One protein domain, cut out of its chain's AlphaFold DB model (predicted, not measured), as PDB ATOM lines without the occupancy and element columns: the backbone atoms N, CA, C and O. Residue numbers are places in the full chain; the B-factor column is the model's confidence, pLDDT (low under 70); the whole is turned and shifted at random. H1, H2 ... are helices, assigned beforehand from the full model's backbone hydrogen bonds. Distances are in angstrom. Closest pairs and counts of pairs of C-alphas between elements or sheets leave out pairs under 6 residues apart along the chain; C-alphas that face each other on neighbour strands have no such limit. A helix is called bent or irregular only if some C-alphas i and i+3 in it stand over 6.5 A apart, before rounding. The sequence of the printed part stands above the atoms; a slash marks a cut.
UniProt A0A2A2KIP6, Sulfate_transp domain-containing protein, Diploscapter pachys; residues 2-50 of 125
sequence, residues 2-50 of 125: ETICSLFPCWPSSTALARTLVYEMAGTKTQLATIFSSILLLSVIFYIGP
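Overview. This is residues 2 to 50 of the 125 residues of the protein "Sulfate_transp domain-containing protein" of Diploscapter pachys (UniProt A0A2A2KIP6). Picture a loose, open hook: a short helical turn, H1, at one end, a long link out to H2, a bend in the chain after it, and then the long helix H3. Residues 35 to 50 of H3 stick out as a free arm, and the three helices are apart from one another. The 49 printed residues hold three named helices, H1, H2 and H3 in that order, and no named strand; the class is all helix. The whole is loose, with a radius of gyration of the C-alphas of 13.0 A and spans of 33 by 28 by 18 A.

Arrangement. Start with H1, residues 2 to 5, and go along the long link of 11 residues to H2, residues 17 to 25; these two helices are apart. The short link of 6 residues then brings you to H3, residues 32 to 50. H2 and H3 are only just apart, their closest C-alphas 8.1 A from each other. H1 and H3 are apart too. In H2 every O i to N i+4 pair is within hydrogen-bond range, in H3 14 of 15 are, and H1 is too short for such a pair.

Along the chain. Find C-alpha 2 at (-9.294, -54.540, 33.892), where H1 begins; it spans 4.7 A. H2 begins at C-alpha 17, at (1.999, -50.784, 20.173), and runs 12.3 A to Met 25. H3 runs 28.4 A from Leu 32 to C-alpha 50 at (-1.853, -27.805, 36.270). Look near residue 44 for its kink of 31 degrees. H3 is irregular: C-alphas 47 and 50 are 7.5 A apart.

Size, cuts and confidence. The two C-alphas farthest apart, those of Lys 29 and Pro 50, are 34.3 A from each other. Without residues 35 to 50, the body of 33 residues spans 34 by 18 by 11 A. The printed part has no cut. Its mean pLDDT is 88.2, and no printed residue is under 70.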
ATOM      1  N   GLU A   2      -8.083 -55.345  34.130       83.50
ATOM      2  CA  GLU A   2      -9.294 -54.540  33.892       83.50
ATOM      3  C   GLU A   2     -10.401 -54.723  34.943       83.50
ATOM      4  O   GLU A   2     -11.027 -53.745  35.329       83.50
ATOM      5  N   THR A   3     -10.571 -55.925  35.507       87.62
ATOM      6  CA  THR A   3     -11.495 -56.161  36.633       87.62
ATOM      7  C   THR A   3     -11.158 -55.317  37.864       87.62
ATOM      8  O   THR A   3     -12.052 -54.778  38.504       87.62
ATOM      9  N   ILE A   4      -9.871 -55.137  38.163       88.88
ATOM     10  CA  ILE A   4      -9.396 -54.288  39.264       88.88
ATOM     11  C   ILE A   4      -9.512 -52.807  38.874       88.88
ATOM     12  O   ILE A   4      -9.936 -51.994  39.687       88.88
ATOM     13  N   CYS A   5      -9.194 -52.453  37.623       87.38
ATOM     14  CA  CYS A   5      -9.326 -51.084  37.115       87.38
ATOM     15  C   CYS A   5     -10.783 -50.608  37.047       87.38
ATOM     16  O   CYS A   5     -11.009 -49.413  37.170       87.38
ATOM     17  N   SER A   6     -11.758 -51.513  36.903       90.62
ATOM     18  CA  SER A   6     -13.189 -51.176  36.865       90.62
ATOM     19  C   SER A   6     -13.730 -50.595  38.177       90.62
ATOM     20  O   SER A   6     -14.767 -49.939  38.174       90.62
ATOM     21  N   LEU A   7     -13.011 -50.792  39.290       92.19
ATOM     22  CA  LEU A   7     -13.312 -50.153  40.576       92.19
ATOM     23  C   LEU A   7     -12.937 -48.660  40.596       92.19
ATOM     24  O   LEU A   7     -13.340 -47.935  41.502       92.19
ATOM     25  N   PHE A   8     -12.168 -48.202  39.608       90.62
ATOM     26  CA  PHE A   8     -11.727 -46.822  39.440       90.62
ATOM     27  C   PHE A   8     -12.363 -46.224  38.173       90.62
ATOM     28  O   PHE A   8     -12.744 -46.969  37.269       90.62
ATOM     29  N   PRO A   9     -12.474 -44.885  38.055       87.31
ATOM     30  CA  PRO A   9     -12.965 -44.222  36.845       87.31
ATOM     31  C   PRO A   9     -11.916 -44.292  35.719       87.31
ATOM     32  O   PRO A   9     -11.320 -43.292  35.323       87.31
ATOM     33  N   CYS A  10     -11.644 -45.500  35.229       86.94
ATOM     34  CA  CYS A  10     -10.663 -45.787  34.194       86.94
ATOM     35  C   CYS A  10     -11.353 -46.302  32.931       86.94
ATOM     36  O   CYS A  10     -12.249 -47.142  32.986       86.94
ATOM     37  N   TRP A  11     -10.885 -45.828  31.779       87.06
ATOM     38  CA  TRP A  11     -11.298 -46.365  30.487       87.06
ATOM     39  C   TRP A  11     -10.609 -47.711  30.223       87.06
ATOM     40  O   TRP A  11      -9.458 -47.890  30.638       87.06
ATOM     41  N   PRO A  12     -11.278 -48.652  29.528       86.62
ATOM     42  CA  PRO A  12     -10.649 -49.903  29.118       86.62
ATOM     43  C   PRO A  12      -9.446 -49.596  28.226       86.62
ATOM     44  O   PRO A  12      -9.502 -48.727  27.352       86.62
ATOM     45  N   SER A  13      -8.339 -50.293  28.461       84.50
ATOM     46  CA  SER A  13      -7.073 -50.010  27.789       84.50
ATOM     47  C   SER A  13      -6.466 -51.294  27.262       84.50
ATOM     48  O   SER A  13      -6.279 -52.263  27.990       84.50
ATOM     49  N   SER A  14      -6.054 -51.256  25.998       86.56
ATOM     50  CA  SER A  14      -5.303 -52.338  25.369       86.56
ATOM     51  C   SER A  14      -3.798 -52.039  25.334       86.56
ATOM     52  O   SER A  14      -3.319 -51.009  25.823       86.56
ATOM     53  N   THR A  15      -3.035 -52.957  24.749       82.88
ATOM     54  CA  THR A  15      -1.589 -52.838  24.559       82.88
ATOM     55  C   THR A  15      -1.264 -51.682  23.611       82.88
ATOM     56  O   THR A  15      -1.702 -51.647  22.463       82.88
ATOM     57  N   ALA A  16      -0.441 -50.739  24.070       85.19
ATOM     58  CA  ALA A  16      -0.007 -49.605  23.261       85.19
ATOM     59  C   ALA A  16       1.211 -49.971  22.394       85.19
ATOM     60  O   ALA A  16       2.351 -49.844  22.845       85.19
ATOM     61  N   LEU A  17       0.966 -50.361  21.137       84.12
ATOM     62  CA  LEU A  17       1.999 -50.784  20.173       84.12
ATOM     63  C   LEU A  17       3.149 -49.777  20.010       84.12
ATOM     64  O   LEU A  17       4.315 -50.156  19.927       84.12
ATOM     65  N   ALA A  18       2.837 -48.479  19.991       83.44
ATOM     66  CA  ALA A  18       3.853 -47.439  19.862       83.44
ATOM     67  C   ALA A  18       4.837 -47.438  21.048       83.44
ATOM     68  O   ALA A  18       6.038 -47.289  20.849       83.44
ATOM     69  N   ARG A  19       4.349 -47.658  22.279       85.00
ATOM     70  CA  ARG A  19       5.201 -47.703  23.479       85.00
ATOM     71  C   ARG A  19       6.038 -48.974  23.527       85.00
ATOM     72  O   ARG A  19       7.214 -48.905  23.867       85.00
ATOM     73  N   THR A  20       5.459 -50.115  23.154       87.75
ATOM     74  CA  THR A  20       6.198 -51.385  23.119       87.75
ATOM     75  C   THR A  20       7.324 -51.349  22.094       87.75
ATOM     76  O   THR A  20       8.417 -51.802  22.405       87.75
ATOM     77  N   LEU A  21       7.101 -50.732  20.927       86.06
ATOM     78  CA  LEU A  21       8.144 -50.560  19.914       86.06
ATOM     79  C   LEU A  21       9.312 -49.709  20.436       86.06
ATOM     80  O   LEU A  21      10.471 -50.040  20.209       86.06
ATOM     81  N   VAL A  22       9.022 -48.633  21.173       87.88
ATOM     82  CA  VAL A  22      10.066 -47.799  21.792       87.88
ATOM     83  C   VAL A  22      10.835 -48.578  22.862       87.88
ATOM     84  O   VAL A  22      12.058 -48.487  22.914       87.88
ATOM     85  N   TYR A  23      10.156 -49.376  23.689       88.00
ATOM     86  CA  TYR A  23      10.824 -50.230  24.679       88.00
ATOM     87  C   TYR A  23      11.712 -51.294  24.037       88.00
ATOM     88  O   TYR A  23      12.805 -51.556  24.545       88.00
ATOM     89  N   GLU A  24      11.268 -51.868  22.922       88.62
ATOM     90  CA  GLU A  24      12.042 -52.820  22.130       88.62
ATOM     91  C   GLU A  24      13.289 -52.156  21.534       88.62
ATOM     92  O   GLU A  24      14.397 -52.654  21.727       88.62
ATOM     93  N   MET A  25      13.143 -50.982  20.906       88.69
ATOM     94  CA  MET A  25      14.275 -50.206  20.383       88.69
ATOM     95  C   MET A  25      15.255 -49.771  21.483       88.69
ATOM     96  O   MET A  25      16.456 -49.702  21.242       88.69
ATOM     97  N   ALA A  26      14.761 -49.515  22.697       88.44
ATOM     98  CA  ALA A  26      15.582 -49.204  23.867       88.44
ATOM     99  C   ALA A  26      16.276 -50.439  24.482       88.44
ATOM    100  O   ALA A  26      17.001 -50.304  25.466       88.44
ATOM    101  N   GLY A  27      16.064 -51.646  23.940       87.38
ATOM    102  CA  GLY A  27      16.694 -52.879  24.423       87.38
ATOM    103  C   GLY A  27      16.124 -53.395  25.747       87.38
ATOM    104  O   GLY A  27      16.802 -54.123  26.473       87.38
ATOM    105  N   THR A  28      14.887 -53.020  26.083       86.69
ATOM    106  CA  THR A  28      14.231 -53.413  27.335       86.69
ATOM    107  C   THR A  28      13.919 -54.909  27.334       86.69
ATOM    108  O   THR A  28      13.221 -55.399  26.451       86.69
ATOM    109  N   LYS A  29      14.390 -55.643  28.350       84.06
ATOM    110  CA  LYS A  29      14.186 -57.104  28.465       84.06
ATOM    111  C   LYS A  29      13.255 -57.522  29.605       84.06
ATOM    112  O   LYS A  29      12.889 -58.688  29.696       84.06
ATOM    113  N   THR A  30      12.889 -56.596  30.492       89.25
ATOM    114  CA  THR A  30      12.121 -56.882  31.712       89.25
ATOM    115  C   THR A  30      10.908 -55.960  31.838       89.25
ATOM    116  O   THR A  30      10.929 -54.811  31.404       89.25
ATOM    117  N   GLN A  31       9.841 -56.441  32.487       85.94
ATOM    118  CA  GLN A  31       8.624 -55.647  32.734       85.94
ATOM    119  C   GLN A  31       8.813 -54.535  33.782       85.94
ATOM    120  O   GLN A  31       7.933 -53.691  33.951       85.94
ATOM    121  N   LEU A  32       9.971 -54.493  34.452       87.81
ATOM    122  CA  LEU A  32      10.340 -53.432  35.392       87.81
ATOM    123  C   LEU A  32      10.279 -52.043  34.742       87.81
ATOM    124  O   LEU A  32       9.844 -51.094  35.389       87.81
ATOM    125  N   ALA A  33      10.621 -51.923  33.456       85.88
ATOM    126  CA  ALA A  33      10.533 -50.653  32.732       85.88
ATOM    127  C   ALA A  33       9.109 -50.071  32.717       85.88
ATOM    128  O   ALA A  33       8.931 -48.861  32.853       85.88
ATOM    129  N   THR A  34       8.086 -50.925  32.624       88.44
ATOM    130  CA  THR A  34       6.682 -50.496  32.658       88.44
ATOM    131  C   THR A  34       6.297 -49.964  34.038       88.44
ATOM    132  O   THR A  34       5.566 -48.979  34.127       88.44
ATOM    133  N   ILE A  35       6.818 -50.564  35.116       91.06
ATOM    134  CA  ILE A  35       6.605 -50.088  36.492       91.06
ATOM    135  C   ILE A  35       7.219 -48.694  36.662       91.06
ATOM    136  O   ILE A  35       6.516 -47.763  37.054       91.06
ATOM    137  N   PHE A  36       8.489 -48.520  36.281       91.12
ATOM    138  CA  PHE A  36       9.160 -47.215  36.325       91.12
ATOM    139  C   PHE A  36       8.423 -46.161  35.495       91.12
ATOM    140  O   PHE A  36       8.184 -45.055  35.974       91.12
ATOM    141  N   SER A  37       7.995 -46.509  34.279       90.75
ATOM    142  CA  SER A  37       7.240 -45.594  33.422       90.75
ATOM    143  C   SER A  37       5.888 -45.202  34.019       90.75
ATOM    144  O   SER A  37       5.442 -44.078  33.800       90.75
ATOM    145  N   SER A  38       5.232 -46.105  34.751       91.38
ATOM    146  CA  SER A  38       3.925 -45.844  35.367       91.38
ATOM    147  C   SER A  38       4.058 -44.930  36.586       91.38
ATOM    148  O   SER A  38       3.272 -43.999  36.740       91.38
ATOM    149  N   ILE A  39       5.094 -45.138  37.408       94.25
ATOM    150  CA  ILE A  39       5.427 -44.259  38.541       94.25
ATOM    151  C   ILE A  39       5.811 -42.861  38.043       94.25
ATOM    152  O   ILE A  39       5.352 -41.861  38.591       94.25
ATOM    153  N   LEU A  40       6.614 -42.781  36.977       93.06
ATOM    154  CA  LEU A  40       6.991 -41.510  36.363       93.06
ATOM    155  C   LEU A  40       5.752 -40.768  35.851       93.06
ATOM    156  O   LEU A  40       5.585 -39.595  36.169       93.06
ATOM    157  N   LEU A  41       4.860 -41.446  35.119       92.44
ATOM    158  CA  LEU A  41       3.603 -40.851  34.650       92.44
ATOM    159  C   LEU A  41       2.742 -40.334  35.806       92.44
ATOM    160  O   LEU A  41       2.244 -39.216  35.725       92.44
ATOM    161  N   LEU A  42       2.606 -41.106  36.888       92.88
ATOM    162  CA  LEU A  42       1.863 -40.680  38.075       92.88
ATOM    163  C   LEU A  42       2.462 -39.405  38.690       92.88
ATOM    164  O   LEU A  42       1.730 -38.470  39.005       92.88
ATOM    165  N   SER A  43       3.792 -39.347  38.805       93.38
ATOM    166  CA  SER A  43       4.504 -38.165  39.300       93.38
ATOM    167  C   SER A  43       4.285 -36.948  38.391       93.38
ATOM    168  O   SER A  43       3.925 -35.872  38.862       93.38
ATOM    169  N   VAL A  44       4.403 -37.120  37.071       92.44
ATOM    170  CA  VAL A  44       4.165 -36.039  36.100       92.44
ATOM    171  C   VAL A  44       2.734 -35.516  36.191       92.44
ATOM    172  O   VAL A  44       2.535 -34.308  36.182       92.44
ATOM    173  N   ILE A  45       1.734 -36.384  36.335       90.69
ATOM    174  CA  ILE A  45       0.340 -35.943  36.468       90.69
ATOM    175  C   ILE A  45       0.141 -35.125  37.753       90.69
ATOM    176  O   ILE A  45      -0.525 -34.096  37.711       90.69
ATOM    177  N   PHE A  46       0.745 -35.533  38.874       90.94
ATOM    178  CA  PHE A  46       0.585 -34.835  40.154       90.94
ATOM    179  C   PHE A  46       1.276 -33.461  40.187       90.94
ATOM    180  O   PHE A  46       0.706 -32.501  40.695       90.94
ATOM    181  N   TYR A  47       2.489 -33.351  39.630       89.50
ATOM    182  CA  TYR A  47       3.277 -32.109  39.666       89.50
ATOM    183  C   TYR A  47       3.049 -31.193  38.453       89.50
ATOM    184  O   TYR A  47       2.957 -29.977  38.602       89.50
ATOM    185  N   ILE A  48       2.978 -31.762  37.245       87.88
ATOM    186  CA  ILE A  48       2.851 -31.032  35.970       87.88
ATOM    187  C   ILE A  48       1.386 -30.920  35.506       87.88
ATOM    188  O   ILE A  48       1.097 -30.105  34.634       87.88
ATOM    189  N   GLY A  49       0.445 -31.655  36.110       84.50
ATOM    190  CA  GLY A  49      -0.995 -31.571  35.821       84.50
ATOM    191  C   GLY A  49      -1.548 -30.155  35.575       84.50
ATOM    192  O   GLY A  49      -2.115 -29.937  34.503       84.50
ATOM    193  N   PRO A  50      -1.329 -29.164  36.467       82.06
ATOM    194  CA  PRO A  50      -1.853 -27.805  36.270       82.06
ATOM    195  C   PRO A  50      -1.216 -27.059  35.086       82.06
ATOM    196  O   PRO A  50      -1.829 -26.162  34.513       82.06
TER     197      PRO A  50